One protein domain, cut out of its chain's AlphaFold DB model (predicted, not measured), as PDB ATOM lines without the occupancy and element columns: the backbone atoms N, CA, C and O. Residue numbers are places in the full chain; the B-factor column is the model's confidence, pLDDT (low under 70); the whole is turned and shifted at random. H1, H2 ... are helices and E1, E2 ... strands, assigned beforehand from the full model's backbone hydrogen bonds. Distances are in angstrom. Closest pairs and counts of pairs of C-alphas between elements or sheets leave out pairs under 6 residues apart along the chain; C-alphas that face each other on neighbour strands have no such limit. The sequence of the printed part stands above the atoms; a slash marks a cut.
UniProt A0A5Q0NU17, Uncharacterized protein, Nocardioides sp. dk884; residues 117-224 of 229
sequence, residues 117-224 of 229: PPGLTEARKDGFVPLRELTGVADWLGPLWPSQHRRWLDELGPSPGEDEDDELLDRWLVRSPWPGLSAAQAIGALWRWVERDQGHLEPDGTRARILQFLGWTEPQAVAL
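What this domain is: This is residues 117 to 224 of the 229 residues of an uncharacterized protein of Nocardioides sp. dk884 (UniProt A0A5Q0NU17). Two lobes sit side by side: in one, helix H3 has H4 and H5 packed on it at steep angles; in the other, a very short two-strand hairpin, E1 and E2, has helix H2 beside E2 and helix H1 near E2 at the far end. H2 touches the first part of H3 and so bridges the lobes, while residues 160 to 165, within the long link from E1 to E2, stick out as a free loop tip. The printed part has 108 residues, with five named helices and two named strands in the order H1, H2, E1, E2, H3, H4, H5; the sheet, E1 - E2, is antiparallel. The class is mostly helix, though under half of the residues are in named elements. The whole is compact, with a radius of gyration of the C-alphas of 14.3 A and spans of 36 by 33 by 19 A.

Where its parts are: H1 is residues 118 to 125, 11.1 A long, starting at C-alpha 118 (21.245, -28.960, 16.576). H2 is residues 131 to 135, 6.3 A. E1 is residues 150 to 152, 7.0 A, and E2 residues 172 to 174, 6.4 A. H3, residues 183 to 195, measures 18.3 A and starts at C-alpha 183 (33.778, -33.007, 1.139). H4, residues 203 to 214, measures 17.0 A. H5, residues 218 to 224, measures 10.1 A and ends at C-alpha 224 (42.462, -35.695, -9.299).

How they stand to each other: H3 is the hub, touching three helices. With residues 183 to 187 alone it touches H2, closest at the C-alphas of Leu 134 and Ala 184, 5.9 A. With residues 190 to 194 alone it touches H4, closest at the C-alphas of Leu 190 and Phe 213, 6.7 A, at a steep tilt of 49 degrees, opposite ways. It touches H5, closest at the C-alphas of Ala 189 and Leu 224, 5.5 A, at a steep tilt of 59 degrees, the same way. H4 and H5 are close but not clearly touching. E1 and E2 form a hairpin; N 151 and O 173, and N 173 and O 151, are each 2.8 A apart, within hydrogen-bond range. Residues 129 to 130 pair antiparallel with residues 173 to 174 of E2. The closest C-alphas of H2 and E2, Leu 131 and Leu 173, are 5.4 A apart. H1 and E2 are near each other; H1 and H3 are apart. Each O i to N i+4 pair is within range in H2, H3 and H4, against 3 of 4 in H1 and 2 of 3 in H5.

The domain as a whole: The two C-alphas farthest apart, those of Pro 118 and Gly 199, are 43.0 A apart. The printed part has no cut. The links H2 to E1 and E1 to E2 are long, with 14 and 19 residues. Mean pLDDT of the printed part is 82.6; residues 137 to 138, 157 to 170 and 197 to 201 are under 70.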
ATOM      1  N   PRO A 117      21.580 -24.919  13.910       87.44
ATOM      2  CA  PRO A 117      20.579 -25.891  14.318       87.44
ATOM      3  C   PRO A 117      21.220 -27.172  14.880       87.44
ATOM      4  O   PRO A 117      22.202 -27.664  14.309       87.44
ATOM      5  N   PRO A 118      20.671 -27.766  15.958       89.50
ATOM      6  CA  PRO A 118      21.245 -28.960  16.576       89.50
ATOM      7  C   PRO A 118      21.462 -30.115  15.593       89.50
ATOM      8  O   PRO A 118      22.483 -30.802  15.678       89.50
ATOM      9  N   GLY A 119      20.545 -30.311  14.636       90.88
ATOM     10  CA  GLY A 119      20.662 -31.366  13.635       90.88
ATOM     11  C   GLY A 119      21.854 -31.181  12.693       90.88
ATOM     12  O   GLY A 119      22.465 -32.173  12.282       90.88
ATOM     13  N   LEU A 120      22.233 -29.933  12.393       90.38
ATOM     14  CA  LEU A 120      23.424 -29.628  11.599       90.38
ATOM     15  C   LEU A 120      24.693 -29.870  12.424       90.38
ATOM     16  O   LEU A 120      25.597 -30.566  11.961       90.38
ATOM     17  N   THR A 121      24.716 -29.420  13.678       91.12
ATOM     18  CA  THR A 121      25.851 -29.652  14.582       91.12
ATOM     19  C   THR A 121      26.120 -31.142  14.805       91.12
ATOM     20  O   THR A 121      27.274 -31.565  14.892       91.12
ATOM     21  N   GLU A 122      25.080 -31.975  14.886       93.19
ATOM     22  CA  GLU A 122      25.233 -33.431  14.918       93.19
ATOM     23  C   GLU A 122      25.757 -33.987  13.593       93.19
ATOM     24  O   GLU A 122      26.711 -34.761  13.598       93.19
ATOM     25  N   ALA A 123      25.195 -33.564  12.459       93.94
ATOM     26  CA  ALA A 123      25.623 -34.037  11.145       93.94
ATOM     27  C   ALA A 123      27.101 -33.712  10.852       93.94
ATOM     28  O   ALA A 123      27.819 -34.557  10.308       93.94
ATOM     29  N   ARG A 124      27.596 -32.542  11.279       92.31
ATOM     30  CA  ARG A 124      29.015 -32.172  11.146       92.31
ATOM     31  C   ARG A 124      29.956 -33.126  11.882       92.31
ATOM     32  O   ARG A 124      31.046 -33.396  11.380       92.31
ATOM     33  N   LYS A 125      29.541 -33.705  13.017       93.06
ATOM     34  CA  LYS A 125      30.339 -34.725  13.737       93.06
ATOM     35  C   LYS A 125      30.542 -35.993  12.905       93.06
ATOM     36  O   LYS A 125      31.568 -36.650  13.050       93.06
ATOM     37  N   ASP A 126      29.607 -36.288  12.004       93.38
ATOM     38  CA  ASP A 126      29.666 -37.417  11.070       93.38
ATOM     39  C   ASP A 126      30.328 -37.052   9.721       93.38
ATOM     40  O   ASP A 126      30.300 -37.844   8.768       93.38
ATOM     41  N   GLY A 127      30.922 -35.855   9.633       93.25
ATOM     42  CA  GLY A 127      31.635 -35.344   8.460       93.25
ATOM     43  C   GLY A 127      30.739 -34.754   7.370       93.25
ATOM     44  O   GLY A 127      31.218 -34.535   6.256       93.25
ATOM     45  N   PHE A 128      29.453 -34.527   7.653       94.88
ATOM     46  CA  PHE A 128      28.539 -33.869   6.725       94.88
ATOM     47  C   PHE A 128      28.677 -32.346   6.785       94.88
ATOM     48  O   PHE A 128      28.799 -31.768   7.860       94.88
ATOM     49  N   VAL A 129      28.606 -31.697   5.628       91.94
ATOM     50  CA  VAL A 129      28.669 -30.240   5.467       91.94
ATOM     51  C   VAL A 129      27.531 -29.813   4.533       91.94
ATOM     52  O   VAL A 129      27.262 -30.547   3.575       91.94
ATOM     53  N   PRO A 130      26.838 -28.689   4.786       90.00
ATOM     54  CA  PRO A 130      25.868 -28.135   3.846       90.00
ATOM     55  C   PRO A 130      26.507 -27.935   2.473       90.00
ATOM     56  O   PRO A 130      27.602 -27.387   2.360       90.00
ATOM     57  N   LEU A 131      25.852 -28.414   1.422       87.62
ATOM     58  CA  LEU A 131      26.429 -28.413   0.085       87.62
ATOM     59  C   LEU A 131      26.622 -26.986  -0.449       87.62
ATOM     60  O   LEU A 131      27.668 -26.709  -1.033       87.62
ATOM     61  N   ARG A 132      25.713 -26.062  -0.120       82.50
ATOM     62  CA  ARG A 132      25.864 -24.621  -0.369       82.50
ATOM     63  C   ARG A 132      27.147 -24.009   0.204       82.50
ATOM     64  O   ARG A 132      27.722 -23.144  -0.444       82.50
ATOM     65  N   GLU A 133      27.646 -24.468   1.357       84.62
ATOM     66  CA  GLU A 133      28.944 -24.002   1.898       84.62
ATOM     67  C   GLU A 133      30.130 -24.442   1.025       84.62
ATOM     68  O   GLU A 133      31.216 -23.883   1.114       84.62
ATOM     69  N   LEU A 134      29.950 -25.466   0.187       86.44
ATOM     70  CA  LEU A 134      30.997 -25.986  -0.695       86.44
ATOM     71  C   LEU A 134      30.897 -25.432  -2.119       86.44
ATOM     72  O   LEU A 134      31.902 -25.396  -2.826       86.44
ATOM     73  N   THR A 135      29.692 -25.080  -2.571       81.19
ATOM     74  CA  THR A 135      29.414 -24.703  -3.966       81.19
ATOM     75  C   THR A 135      29.023 -23.239  -4.143       81.19
ATOM     76  O   THR A 135      29.109 -22.736  -5.260       81.19
ATOM     77  N   GLY A 136      28.562 -22.563  -3.087       73.38
ATOM     78  CA  GLY A 136      28.038 -21.196  -3.134       73.38
ATOM     79  C   GLY A 136      26.716 -21.027  -3.902       73.38
ATOM     80  O   GLY A 136      26.265 -19.898  -4.064       73.38
ATOM     81  N   VAL A 137      26.092 -22.109  -4.389       66.12
ATOM     82  CA  VAL A 137      24.875 -22.079  -5.229       66.12
ATOM     83  C   VAL A 137      23.856 -23.140  -4.803       66.12
ATOM     84  O   VAL A 137      24.234 -24.141  -4.196       66.12
ATOM     85  N   ALA A 138      22.585 -22.938  -5.177       58.94
ATOM     86  CA  ALA A 138      21.450 -23.809  -4.850       58.94
ATOM     87  C   ALA A 138      21.675 -25.299  -5.236       58.94
ATOM     88  O   ALA A 138      22.117 -25.619  -6.346       58.94
ATOM     89  N   ASP A 139      21.359 -26.213  -4.306       70.62
ATOM     90  CA  ASP A 139      21.750 -27.638  -4.208       70.62
ATOM     91  C   ASP A 139      21.123 -28.608  -5.242       70.62
ATOM     92  O   ASP A 139      20.621 -29.689  -4.899       70.62
ATOM     93  N   TRP A 140      21.210 -28.334  -6.543       79.75
ATOM     94  CA  TRP A 140      20.834 -29.341  -7.555       79.75
ATOM     95  C   TRP A 140      21.762 -30.575  -7.552       79.75
ATOM     96  O   TRP A 140      21.397 -31.645  -8.047       79.75
ATOM     97  N   LEU A 141      22.965 -30.451  -6.977       85.81
ATOM     98  CA  LEU A 141      23.951 -31.528  -6.861       85.81
ATOM     99  C   LEU A 141      23.599 -32.542  -5.753       85.81
ATOM    100  O   LEU A 141      23.955 -33.720  -5.856       85.81
ATOM    101  N   GLY A 142      22.847 -32.133  -4.728       89.19
ATOM    102  CA  GLY A 142      22.486 -32.989  -3.595       89.19
ATOM    103  C   GLY A 142      21.797 -34.303  -4.000       89.19
ATOM    104  O   GLY A 142      22.261 -35.380  -3.613       89.19
ATOM    105  N   PRO A 143      20.761 -34.276  -4.863       89.19
ATOM    106  CA  PRO A 143      20.102 -35.478  -5.376       89.19
ATOM    107  C   PRO A 143      20.978 -36.389  -6.250       89.19
ATOM    108  O   PRO A 143      20.586 -37.534  -6.502       89.19
ATOM    109  N   LEU A 144      22.141 -35.929  -6.720       90.75
ATOM    110  CA  LEU A 144      23.096 -36.747  -7.479       90.75
ATOM    111  C   LEU A 144      24.117 -37.439  -6.571       90.75
ATOM    112  O   LEU A 144      24.637 -38.493  -6.930       90.75
ATOM    113  N   TRP A 145      24.370 -36.879  -5.388       93.62
ATOM    114  CA  TRP A 145      25.345 -37.403  -4.436       93.62
ATOM    115  C   TRP A 145      24.957 -38.805  -3.930       93.62
ATOM    116  O   TRP A 145      23.766 -39.055  -3.739       93.62
ATOM    117  N   PRO A 146      25.885 -39.747  -3.676       95.31
ATOM    118  CA  PRO A 146      25.516 -41.094  -3.238       95.31
ATOM    119  C   PRO A 146      24.653 -41.079  -1.968       95.31
ATOM    120  O   PRO A 146      24.958 -40.364  -1.015       95.31
ATOM    121  N   SER A 147      23.591 -41.892  -1.920       94.62
ATOM    122  CA  SER A 147      22.586 -41.854  -0.838       94.62
ATOM    123  C   SER A 147      23.162 -42.075   0.566       94.62
ATOM    124  O   SER A 147      22.654 -41.509   1.524       94.62
ATOM    125  N   GLN A 148      24.244 -42.850   0.692       95.25
ATOM    126  CA  GLN A 148      24.948 -43.105   1.962       95.25
ATOM    127  C   GLN A 148      25.834 -41.930   2.426       95.25
ATOM    128  O   GLN A 148      26.367 -41.938   3.542       95.25
ATOM    129  N   HIS A 149      26.021 -40.940   1.554       96.44
ATOM    130  CA  HIS A 149      26.905 -39.792   1.734       96.44
ATOM    131  C   HIS A 149      26.172 -38.456   1.583       96.44
ATOM    132  O   HIS A 149      26.820 -37.412   1.558       96.44
ATOM    133  N   ARG A 150      24.836 -38.475   1.520       94.44
ATOM    134  CA  ARG A 150      23.992 -37.278   1.574       94.44
ATOM    135  C   ARG A 150      22.934 -37.395   2.659       94.44
ATOM    136  O   ARG A 150      22.480 -38.493   2.975       94.44
ATOM    137  N   ARG A 151      22.507 -36.255   3.183       93.25
ATOM    138  CA  ARG A 151      21.423 -36.140   4.154       93.25
ATOM    139  C   ARG A 151      20.597 -34.906   3.829       93.25
ATOM    140  O   ARG A 151      21.145 -33.892   3.426       93.25
ATOM    141  N   TRP A 152      19.291 -35.016   4.016       90.44
ATOM    142  CA  TRP A 152      18.384 -33.878   3.971       90.44
ATOM    143  C   TRP A 152      18.123 -33.390   5.397       90.44
ATOM    144  O   TRP A 152      17.881 -34.222   6.279       90.44
ATOM    145  N   LEU A 153      18.191 -32.080   5.628       89.62
ATOM    146  CA  LEU A 153      17.938 -31.478   6.936       89.62
ATOM    147  C   LEU A 153      16.927 -30.332   6.826       89.62
ATOM    148  O   LEU A 153      17.253 -29.241   6.368       89.62
ATOM    149  N   ASP A 154      15.703 -30.574   7.297       83.31
ATOM    150  CA  ASP A 154      14.613 -29.591   7.232       83.31
ATOM    151  C   ASP A 154      14.858 -28.334   8.079       83.31
ATOM    152  O   ASP A 154      14.318 -27.274   7.774       83.31
ATOM    153  N   GLU A 155      15.702 -28.434   9.110       82.50
ATOM    154  CA  GLU A 155      16.040 -27.327  10.015       82.50
ATOM    155  C   GLU A 155      16.776 -26.169   9.323       82.50
ATOM    156  O   GLU A 155      16.773 -25.063   9.855       82.50
ATOM    157  N   LEU A 156      17.383 -26.393   8.150       77.31
ATOM    158  CA  LEU A 156      18.065 -25.332   7.397       77.31
ATOM    159  C   LEU A 156      17.093 -24.362   6.710       77.31
ATOM    160  O   LEU A 156      17.519 -23.318   6.230       77.31
ATOM    161  N   GLY A 157      15.787 -24.663   6.724       65.19
ATOM    162  CA  GLY A 157      14.757 -23.786   6.172       65.19
ATOM    163  C   GLY A 157      14.878 -23.597   4.653       65.19
ATOM    164  O   GLY A 157      15.623 -24.318   3.987       65.19
ATOM    165  N   PRO A 158      14.052 -22.728   4.056       62.31
ATOM    166  CA  PRO A 158      14.294 -22.178   2.725       62.31
ATOM    167  C   PRO A 158      15.321 -21.033   2.791       62.31
ATOM    168  O   PRO A 158      15.401 -20.322   3.795       62.31
ATOM    169  N   SER A 159      16.081 -20.830   1.713       53.66
ATOM    170  CA  SER A 159      16.931 -19.643   1.576       53.66
ATOM    171  C   SER A 159      16.073 -18.377   1.436       53.66
ATOM    172  O   SER A 159      15.023 -18.440   0.794       53.66
ATOM    173  N   PRO A 160      16.478 -17.220   1.988       50.31
ATOM    174  CA  PRO A 160      15.781 -15.969   1.722       50.31
ATOM    175  C   PRO A 160      16.087 -15.441   0.299       50.31
ATOM    176  O   PRO A 160      17.150 -14.868   0.082       50.31
ATOM    177  N   GLY A 161      15.129 -15.604  -0.631       46.59
ATOM    178  CA  GLY A 161      15.073 -15.013  -1.995       46.59
ATOM    179  C   GLY A 161      15.932 -15.725  -3.060       46.59
ATOM    180  O   GLY A 161      16.975 -16.272  -2.723       46.59
ATOM    181  N   GLU A 162      15.590 -15.788  -4.354       38.91
ATOM    182  CA  GLU A 162      14.606 -15.083  -5.198       38.91
ATOM    183  C   GLU A 162      13.879 -16.128  -6.085       38.91
ATOM    184  O   GLU A 162      14.526 -17.039  -6.582       38.91
ATOM    185  N   ASP A 163      12.562 -15.987  -6.272       45.81
ATOM    186  CA  ASP A 163      11.618 -16.903  -6.951       45.81
ATOM    187  C   ASP A 163      11.130 -18.132  -6.144       45.81
ATOM    188  O   ASP A 163      11.899 -18.960  -5.664       45.81
ATOM    189  N   GLU A 164       9.796 -18.279  -6.051       45.56
ATOM    190  CA  GLU A 164       9.085 -19.404  -5.401       45.56
ATOM    191  C   GLU A 164       9.475 -20.786  -5.987       45.56
ATOM    192  O   GLU A 164       9.227 -21.823  -5.370       45.56
ATOM    193  N   ASP A 165      10.120 -20.809  -7.160       47.25
ATOM    194  CA  ASP A 165      10.618 -22.018  -7.825       47.25
ATOM    195  C   ASP A 165      12.035 -22.444  -7.356       47.25
ATOM    196  O   ASP A 165      12.391 -23.616  -7.512       47.25
ATOM    197  N   ASP A 166      12.809 -21.554  -6.714       47.12
ATOM    198  CA  ASP A 166      14.171 -21.807  -6.198       47.12
ATOM    199  C   ASP A 166      14.220 -22.033  -4.665       47.12
ATOM    200  O   ASP A 166      15.271 -22.346  -4.098       47.12
ATOM    201  N   GLU A 167      13.071 -21.992  -3.974       47.28
ATOM    202  CA  GLU A 167      12.934 -22.117  -2.505       47.28
ATOM    203  C   GLU A 167      13.377 -23.472  -1.896       47.28
ATOM    204  O   GLU A 167      13.294 -23.684  -0.680       47.28
ATOM    205  N   LEU A 168      13.840 -24.433  -2.701       52.47
ATOM    206  CA  LEU A 168      13.864 -25.847  -2.311       52.47
ATOM    207  C   LEU A 168      15.240 -26.479  -2.085       52.47
ATOM    208  O   LEU A 168      15.283 -27.662  -1.746       52.47
ATOM    209  N   LEU A 169      16.360 -25.776  -2.243       55.75
ATOM    210  CA  LEU A 169      17.642 -26.469  -2.429       55.75
ATOM    211  C   LEU A 169      18.780 -26.027  -1.499       55.75
ATOM    212  O   LEU A 169      19.911 -26.001  -1.940       55.75
ATOM    213  N   ASP A 170      18.530 -25.752  -0.221       69.56
ATOM    214  CA  ASP A 170      19.619 -25.463   0.746       69.56
ATOM    215  C   ASP A 170      19.742 -26.501   1.869       69.56
ATOM    216  O   ASP A 170      20.392 -26.299   2.896       69.56
ATOM    217  N   ARG A 171      19.054 -27.629   1.708       84.50
ATOM    218  CA  ARG A 171      18.872 -28.621   2.773       84.50
ATOM    219  C   ARG A 171      19.742 -29.852   2.594       84.50
ATOM    220  O   ARG A 171      19.675 -30.759   3.430       84.50
ATOM    221  N   TRP A 172      20.526 -29.929   1.518       89.88
ATOM    222  CA  TRP A 172      21.401 -31.067   1.298       89.88
ATOM    223  C   TRP A 172      22.709 -30.878   2.043       89.88
ATOM    224  O   TRP A 172      23.493 -29.971   1.791       89.88
ATOM    225  N   LEU A 173      22.984 -31.820   2.932       92.81
ATOM    226  CA  LEU A 173      24.296 -31.999   3.512       92.81
ATOM    227  C   LEU A 173      24.979 -33.153   2.794       92.81
ATOM    228  O   LEU A 173      24.374 -34.207   2.567       92.81
ATOM    229  N   VAL A 174      26.260 -32.989   2.500       94.38
ATOM    230  CA  VAL A 174      27.085 -34.013   1.868       94.38
ATOM    231  C   VAL A 174      28.321 -34.297   2.700       94.38
ATOM    232  O   VAL A 174      28.864 -33.428   3.375       94.38
ATOM    233  N   ARG A 175      28.792 -35.535   2.623       96.31
ATOM    234  CA  ARG A 175      30.145 -35.913   3.032       96.31
ATOM    235  C   ARG A 175      30.850 -36.583   1.865       96.31
ATOM    236  O   ARG A 175      30.196 -37.070   0.942       96.31
ATOM    237  N   SER A 176      32.173 -36.653   1.909       96.06
ATOM    238  CA  SER A 176      32.925 -37.354   0.867       96.06
ATOM    239  C   SER A 176      32.516 -38.840   0.780       96.06
ATOM    240  O   SER A 176      32.387 -39.502   1.819       96.06
ATOM    241  N   PRO A 177      32.316 -39.388  -0.435       95.94
ATOM    242  CA  PRO A 177      32.258 -40.831  -0.677       95.94
ATOM    243  C   PRO A 177      33.585 -41.550  -0.407       95.94
ATOM    244  O   PRO A 177      33.599 -42.756  -0.171       95.94
ATOM    245  N   TRP A 178      34.694 -40.809  -0.431       96.06
ATOM    246  CA  TRP A 178      36.051 -41.335  -0.325       96.06
ATOM    247  C   TRP A 178      36.679 -40.938   1.020       96.06
ATOM    248  O   TRP A 178      36.826 -39.739   1.268       96.06
ATOM    249  N   PRO A 179      37.052 -41.900   1.887       91.94
ATOM    250  CA  PRO A 179      37.551 -41.625   3.239       91.94
ATOM    251  C   PRO A 179      38.779 -40.708   3.314       91.94
ATOM    252  O   PRO A 179      38.922 -39.965   4.281       91.94
ATOM    253  N   GLY A 180      39.660 -40.755   2.316       92.19
ATOM    254  CA  GLY A 180      40.868 -39.941   2.231       92.19
ATOM    255  C   GLY A 180      40.646 -38.500   1.771       92.19
ATOM    256  O   GLY A 180      41.604 -37.732   1.757       92.19
ATOM    257  N   LEU A 181      39.417 -38.121   1.402       94.38
ATOM    258  CA  LEU A 181      39.073 -36.771   0.954       94.38
ATOM    259  C   LEU A 181      38.046 -36.129   1.886       94.38
ATOM    260  O   LEU A 181      37.073 -36.760   2.297       94.38
ATOM    261  N   SER A 182      38.210 -34.838   2.159       93.94
ATOM    262  CA  SER A 182      37.132 -34.012   2.700       93.94
ATOM    263  C   SER A 182      36.044 -33.782   1.644       93.94
ATOM    264  O   SER A 182      36.272 -33.943   0.442       93.94
ATOM    265  N   ALA A 183      34.849 -33.365   2.072       93.25
ATOM    266  CA  ALA A 183      33.778 -33.007   1.139       93.25
ATOM    267  C   ALA A 183      34.212 -31.881   0.175       93.25
ATOM    268  O   ALA A 183      33.969 -31.977  -1.024       93.25
ATOM    269  N   ALA A 184      34.940 -30.875   0.674       91.25
ATOM    270  CA  ALA A 184      35.491 -29.793  -0.144       91.25
ATOM    271  C   ALA A 184      36.492 -30.304  -1.197       91.25
ATOM    272  O   ALA A 184      36.420 -29.914  -2.360       91.25
ATOM    273  N   GLN A 185      37.388 -31.227  -0.827       93.12
ATOM    274  CA  GLN A 185      38.330 -31.833  -1.776       93.12
ATOM    275  C   GLN A 185      37.610 -32.663  -2.845       93.12
ATOM    276  O   GLN A 185      37.967 -32.587  -4.020       93.12
ATOM    277  N   ALA A 186      36.579 -33.419  -2.457       94.50
ATOM    278  CA  ALA A 186      35.753 -34.186  -3.383       94.50
ATOM    279  C   ALA A 186      35.018 -33.278  -4.386       94.50
ATOM    280  O   ALA A 186      35.023 -33.565  -5.582       94.50
ATOM    281  N   ILE A 187      34.443 -32.162  -3.921       92.12
ATOM    282  CA  ILE A 187      33.796 -31.152  -4.774       92.12
ATOM    283  C   ILE A 187      34.815 -30.482  -5.706       92.12
ATOM    284  O   ILE A 187      34.578 -30.389  -6.908       92.12
ATOM    285  N   GLY A 188      35.985 -30.088  -5.200       90.62
ATOM    286  CA  GLY A 188      37.041 -29.496  -6.025       90.62
ATOM    287  C   GLY A 188      37.605 -30.457  -7.080       90.62
ATOM    288  O   GLY A 188      37.948 -30.042  -8.186       90.62
ATOM    289  N   ALA A 189      37.699 -31.754  -6.773       91.50
ATOM    290  CA  ALA A 189      38.055 -32.779  -7.755       91.50
ATOM    291  C   ALA A 189      36.940 -32.970  -8.798       91.50
ATOM    292  O   ALA A 189      37.231 -33.030  -9.993       91.50
ATOM    293  N   LEU A 190      35.671 -32.993  -8.373       91.50
ATOM    294  CA  LEU A 190      34.524 -33.078  -9.276       91.50
ATOM    295  C   LEU A 190      34.523 -31.924 -10.286       91.50
ATOM    296  O   LEU A 190      34.400 -32.170 -11.485       91.50
ATOM    297  N   TRP A 191      34.687 -30.681  -9.831       87.81
ATOM    298  CA  TRP A 191      34.675 -29.528 -10.732       87.81
ATOM    299  C   TRP A 191      35.846 -29.543 -11.707       87.81
ATOM    300  O   TRP A 191      35.622 -29.409 -12.906       87.81
ATOM    301  N   ARG A 192      37.059 -29.885 -11.253       87.94
ATOM    302  CA  ARG A 192      38.202 -30.101 -12.159       87.94
ATOM    303  C   ARG A 192      37.932 -31.178 -13.211       87.94
ATOM    304  O   ARG A 192      38.372 -31.052 -14.353       87.94
ATOM    305  N   TRP A 193      37.220 -32.249 -12.858       87.88
ATOM    306  CA  TRP A 193      36.829 -33.289 -13.815       87.88
ATOM    307  C   TRP A 193      35.825 -32.786 -14.856       87.88
ATOM    308  O   TRP A 193      35.917 -33.136 -16.039       87.88
ATOM    309  N   VAL A 194      34.845 -32.003 -14.411       84.44
ATOM    310  CA  VAL A 194      33.820 -31.421 -15.280       84.44
ATOM    311  C   VAL A 194      34.451 -30.394 -16.227       84.44
ATOM    312  O   VAL A 194      34.202 -30.465 -17.424       84.44
ATOM    313  N   GLU A 195      35.334 -29.530 -15.727       82.31
ATOM    314  CA  GLU A 195      35.996 -28.457 -16.486       82.31
ATOM    315  C   GLU A 195      37.054 -28.940 -17.488       82.31
ATOM    316  O   GLU A 195      37.325 -28.260 -18.478       82.31
ATOM    317  N   ARG A 196      37.656 -30.121 -17.273       79.94
ATOM    318  CA  ARG A 196      38.666 -30.698 -18.184       79.94
ATOM    319  C   ARG A 196      38.156 -30.937 -19.607       79.94
ATOM    320  O   ARG A 196      38.970 -31.115 -20.510       79.94
ATOM    321  N   ASP A 197      36.846 -30.953 -19.816       67.06
ATOM    322  CA  ASP A 197      36.239 -31.113 -21.131       67.06
ATOM    323  C   ASP A 197      35.570 -29.794 -21.540       67.06
ATOM    324  O   ASP A 197      34.431 -29.518 -21.180       67.06
ATOM    325  N   GLN A 198      36.307 -28.945 -22.268       57.66
ATOM    326  CA  GLN A 198      35.906 -27.579 -22.659       57.66
ATOM    327  C   GLN A 198      34.772 -27.517 -23.708       57.66
ATOM    328  O   GLN A 198      34.521 -26.465 -24.299       57.66
ATOM    329  N   GLY A 199      34.090 -28.630 -23.989       57.00
ATOM    330  CA  GLY A 199      32.890 -28.619 -24.819       57.00
ATOM    331  C   GLY A 199      31.723 -28.020 -24.038       57.00
ATOM    332  O   GLY A 199      31.555 -28.335 -22.865       57.00
ATOM    333  N   HIS A 200      30.902 -27.172 -24.661       55.56
ATOM    334  CA  HIS A 200      29.621 -26.755 -24.080       55.56
ATOM    335  C   HIS A 200      28.755 -27.995 -23.818       55.56
ATOM    336  O   HIS A 200      28.061 -28.480 -24.710       55.56
ATOM    337  N   LEU A 201      28.845 -28.549 -22.611       59.59
ATOM    338  CA  LEU A 201      28.010 -29.656 -22.186       59.59
ATOM    339  C   LEU A 201      26.608 -29.105 -21.944       59.59
ATOM    340  O   LEU A 201      26.410 -28.211 -21.123       59.59
ATOM    341  N   GLU A 202      25.632 -29.651 -22.662       72.19
ATOM    342  CA  GLU A 202      24.228 -29.462 -22.311       72.19
ATOM    343  C   GLU A 202      23.973 -29.977 -20.875       72.19
ATOM    344  O   GLU A 202      24.700 -30.863 -20.406       72.19
ATOM    345  N   PRO A 203      22.946 -29.472 -20.162       71.44
ATOM    346  CA  PRO A 203      22.681 -29.820 -18.760       71.44
ATOM    347  C   PRO A 203      22.663 -31.332 -18.457       71.44
ATOM    348  O   PRO A 203      23.212 -31.778 -17.445       71.44
ATOM    349  N   ASP A 204      22.113 -32.143 -19.366       75.44
ATOM    350  CA  ASP A 204      22.078 -33.606 -19.233       75.44
ATOM    351  C   ASP A 204      23.475 -34.252 -19.320       75.44
ATOM    352  O   ASP A 204      23.757 -35.243 -18.636       75.44
ATOM    353  N   GLY A 205      24.382 -33.664 -20.106       81.12
ATOM    354  CA  GLY A 205      25.777 -34.092 -20.214       81.12
ATOM    355  C   GLY A 205      26.553 -33.851 -18.920       81.12
ATOM    356  O   GLY A 205      27.269 -34.738 -18.448       81.12
ATOM    357  N   THR A 206      26.349 -32.692 -18.291       82.94
ATOM    358  CA  THR A 206      26.948 -32.362 -16.988       82.94
ATOM    359  C   THR A 206      26.496 -33.341 -15.906       82.94
ATOM    360  O   THR A 206      27.323 -33.886 -15.169       82.94
ATOM    361  N   ARG A 207      25.196 -33.660 -15.857       86.62
ATOM    362  CA  ARG A 207      24.647 -34.641 -14.909       86.62
ATOM    363  C   ARG A 207      25.278 -36.028 -15.068       86.62
ATOM    364  O   ARG A 207      25.658 -36.643 -14.071       86.62
ATOM    365  N   ALA A 208      25.402 -36.526 -16.299       87.25
ATOM    366  CA  ALA A 208      25.993 -37.838 -16.562       87.25
ATOM    367  C   ALA A 208      27.460 -37.918 -16.102       87.25
ATOM    368  O   ALA A 208      27.867 -38.921 -15.512       87.25
ATOM    369  N   ARG A 209      28.242 -36.849 -16.301       87.75
ATOM    370  CA  ARG A 209      29.640 -36.781 -15.844       87.75
ATOM    371  C   ARG A 209      29.772 -36.777 -14.332       87.75
ATOM    372  O   ARG A 209      30.659 -37.443 -13.807       87.75
ATOM    373  N   ILE A 210      28.896 -36.055 -13.638       90.69
ATOM    374  CA  ILE A 210      28.865 -36.050 -12.173       90.69
ATOM    375  C   ILE A 210      28.610 -37.464 -11.655       90.69
ATOM    376  O   ILE A 210      29.358 -37.955 -10.813       90.69
ATOM    377  N   LEU A 211      27.610 -38.158 -12.203       91.81
ATOM    378  CA  LEU A 211      27.316 -39.541 -11.822       91.81
ATOM    379  C   LEU A 211      28.478 -40.491 -12.141       91.81
ATOM    380  O   LEU A 211      28.776 -41.380 -11.346       91.81
ATOM    381  N   GLN A 212      29.164 -40.287 -13.269       92.44
ATOM    382  CA  GLN A 212      30.368 -41.043 -13.611       92.44
ATOM    383  C   GLN A 212      31.480 -40.829 -12.578       92.44
ATOM    384  O   GLN A 212      32.067 -41.807 -12.121       92.44
ATOM    385  N   PHE A 213      31.760 -39.577 -12.206       93.88
ATOM    386  CA  PHE A 213      32.779 -39.224 -11.216       93.88
ATOM    387  C   PHE A 213      32.459 -39.806  -9.836       93.88
ATOM    388  O   PHE A 213      33.312 -40.420  -9.208       93.88
ATOM    389  N   LEU A 214      31.209 -39.698  -9.384       93.62
ATOM    390  CA  LEU A 214      30.767 -40.257  -8.102       93.62
ATOM    391  C   LEU A 214      30.803 -41.796  -8.067       93.62
ATOM    392  O   LEU A 214      30.741 -42.384  -6.989       93.62
ATOM    393  N   GLY A 215      30.920 -42.450  -9.227       93.31
ATOM    394  CA  GLY A 215      31.165 -43.886  -9.353       93.31
ATOM    395  C   GLY A 215      32.644 -44.295  -9.303       93.31
ATOM    396  O   GLY A 215      32.942 -45.482  -9.442       93.31
ATOM    397  N   TRP A 216      33.580 -43.353  -9.151       95.12
ATOM    398  CA  TRP A 216      35.013 -43.648  -9.112       95.12
ATOM    399  C   TRP A 216      35.451 -44.326  -7.815       95.12
ATOM    400  O   TRP A 216      34.871 -44.158  -6.741       95.12
ATOM    401  N   THR A 217      36.552 -45.068  -7.913       94.94
ATOM    402  CA  THR A 217      37.292 -45.553  -6.746       94.94
ATOM    403  C   THR A 217      38.052 -44.412  -6.069       94.94
ATOM    404  O   THR A 217      38.402 -43.417  -6.705       94.94
ATOM    405  N   GLU A 218      38.366 -44.578  -4.785       92.75
ATOM    406  CA  GLU A 218      39.144 -43.598  -4.021       92.75
ATOM    407  C   GLU A 218      40.485 -43.230  -4.682       92.75
ATOM    408  O   GLU A 218      40.724 -42.036  -4.853       92.75
ATOM    409  N   PRO A 219      41.323 -44.174  -5.164       94.06
ATOM    410  CA  PRO A 219      42.568 -43.808  -5.840       94.06
ATOM    411  C   PRO A 219      42.370 -42.916  -7.074       94.06
ATOM    412  O   PRO A 219      43.191 -42.041  -7.333       94.06
ATOM    413  N   GLN A 220      41.283 -43.112  -7.830       92.88
ATOM    414  CA  GLN A 220      40.971 -42.276  -8.995       92.88
ATOM    415  C   GLN A 220      40.577 -40.856  -8.576       92.88
ATOM    416  O   GLN A 220      41.022 -39.892  -9.194       92.88
ATOM    417  N   ALA A 221      39.763 -40.727  -7.524       91.69
ATOM    418  CA  ALA A 221      39.341 -39.429  -7.004       91.69
ATOM    419  C   ALA A 221      40.516 -38.656  -6.384       91.69
ATOM    420  O   ALA A 221      40.689 -37.471  -6.667       91.69
ATOM    421  N   VAL A 222      41.366 -39.335  -5.606       91.88
ATOM    422  CA  VAL A 222      42.555 -38.745  -4.968       91.88
ATOM    423  C   VAL A 222      43.552 -38.231  -6.007       91.88
ATOM    424  O   VAL A 222      44.014 -37.098  -5.895       91.88
ATOM    425  N   ALA A 223      43.811 -39.000  -7.070       90.44
ATOM    426  CA  ALA A 223      44.716 -38.586  -8.146       90.44
ATOM    427  C   ALA A 223      44.282 -37.283  -8.840       90.44
ATOM    428  O   ALA A 223      45.106 -36.594  -9.435       90.44
ATOM    429  N   LEU A 224      42.989 -36.951  -8.782       86.81
ATOM    430  CA  LEU A 224      42.462 -35.695  -9.299       86.81
ATOM    431  C   LEU A 224      42.405 -34.591  -8.236       86.81
ATOM    432  O   LEU A 224      42.325 -33.421  -8.596       86.81
TER     433      LEU A 224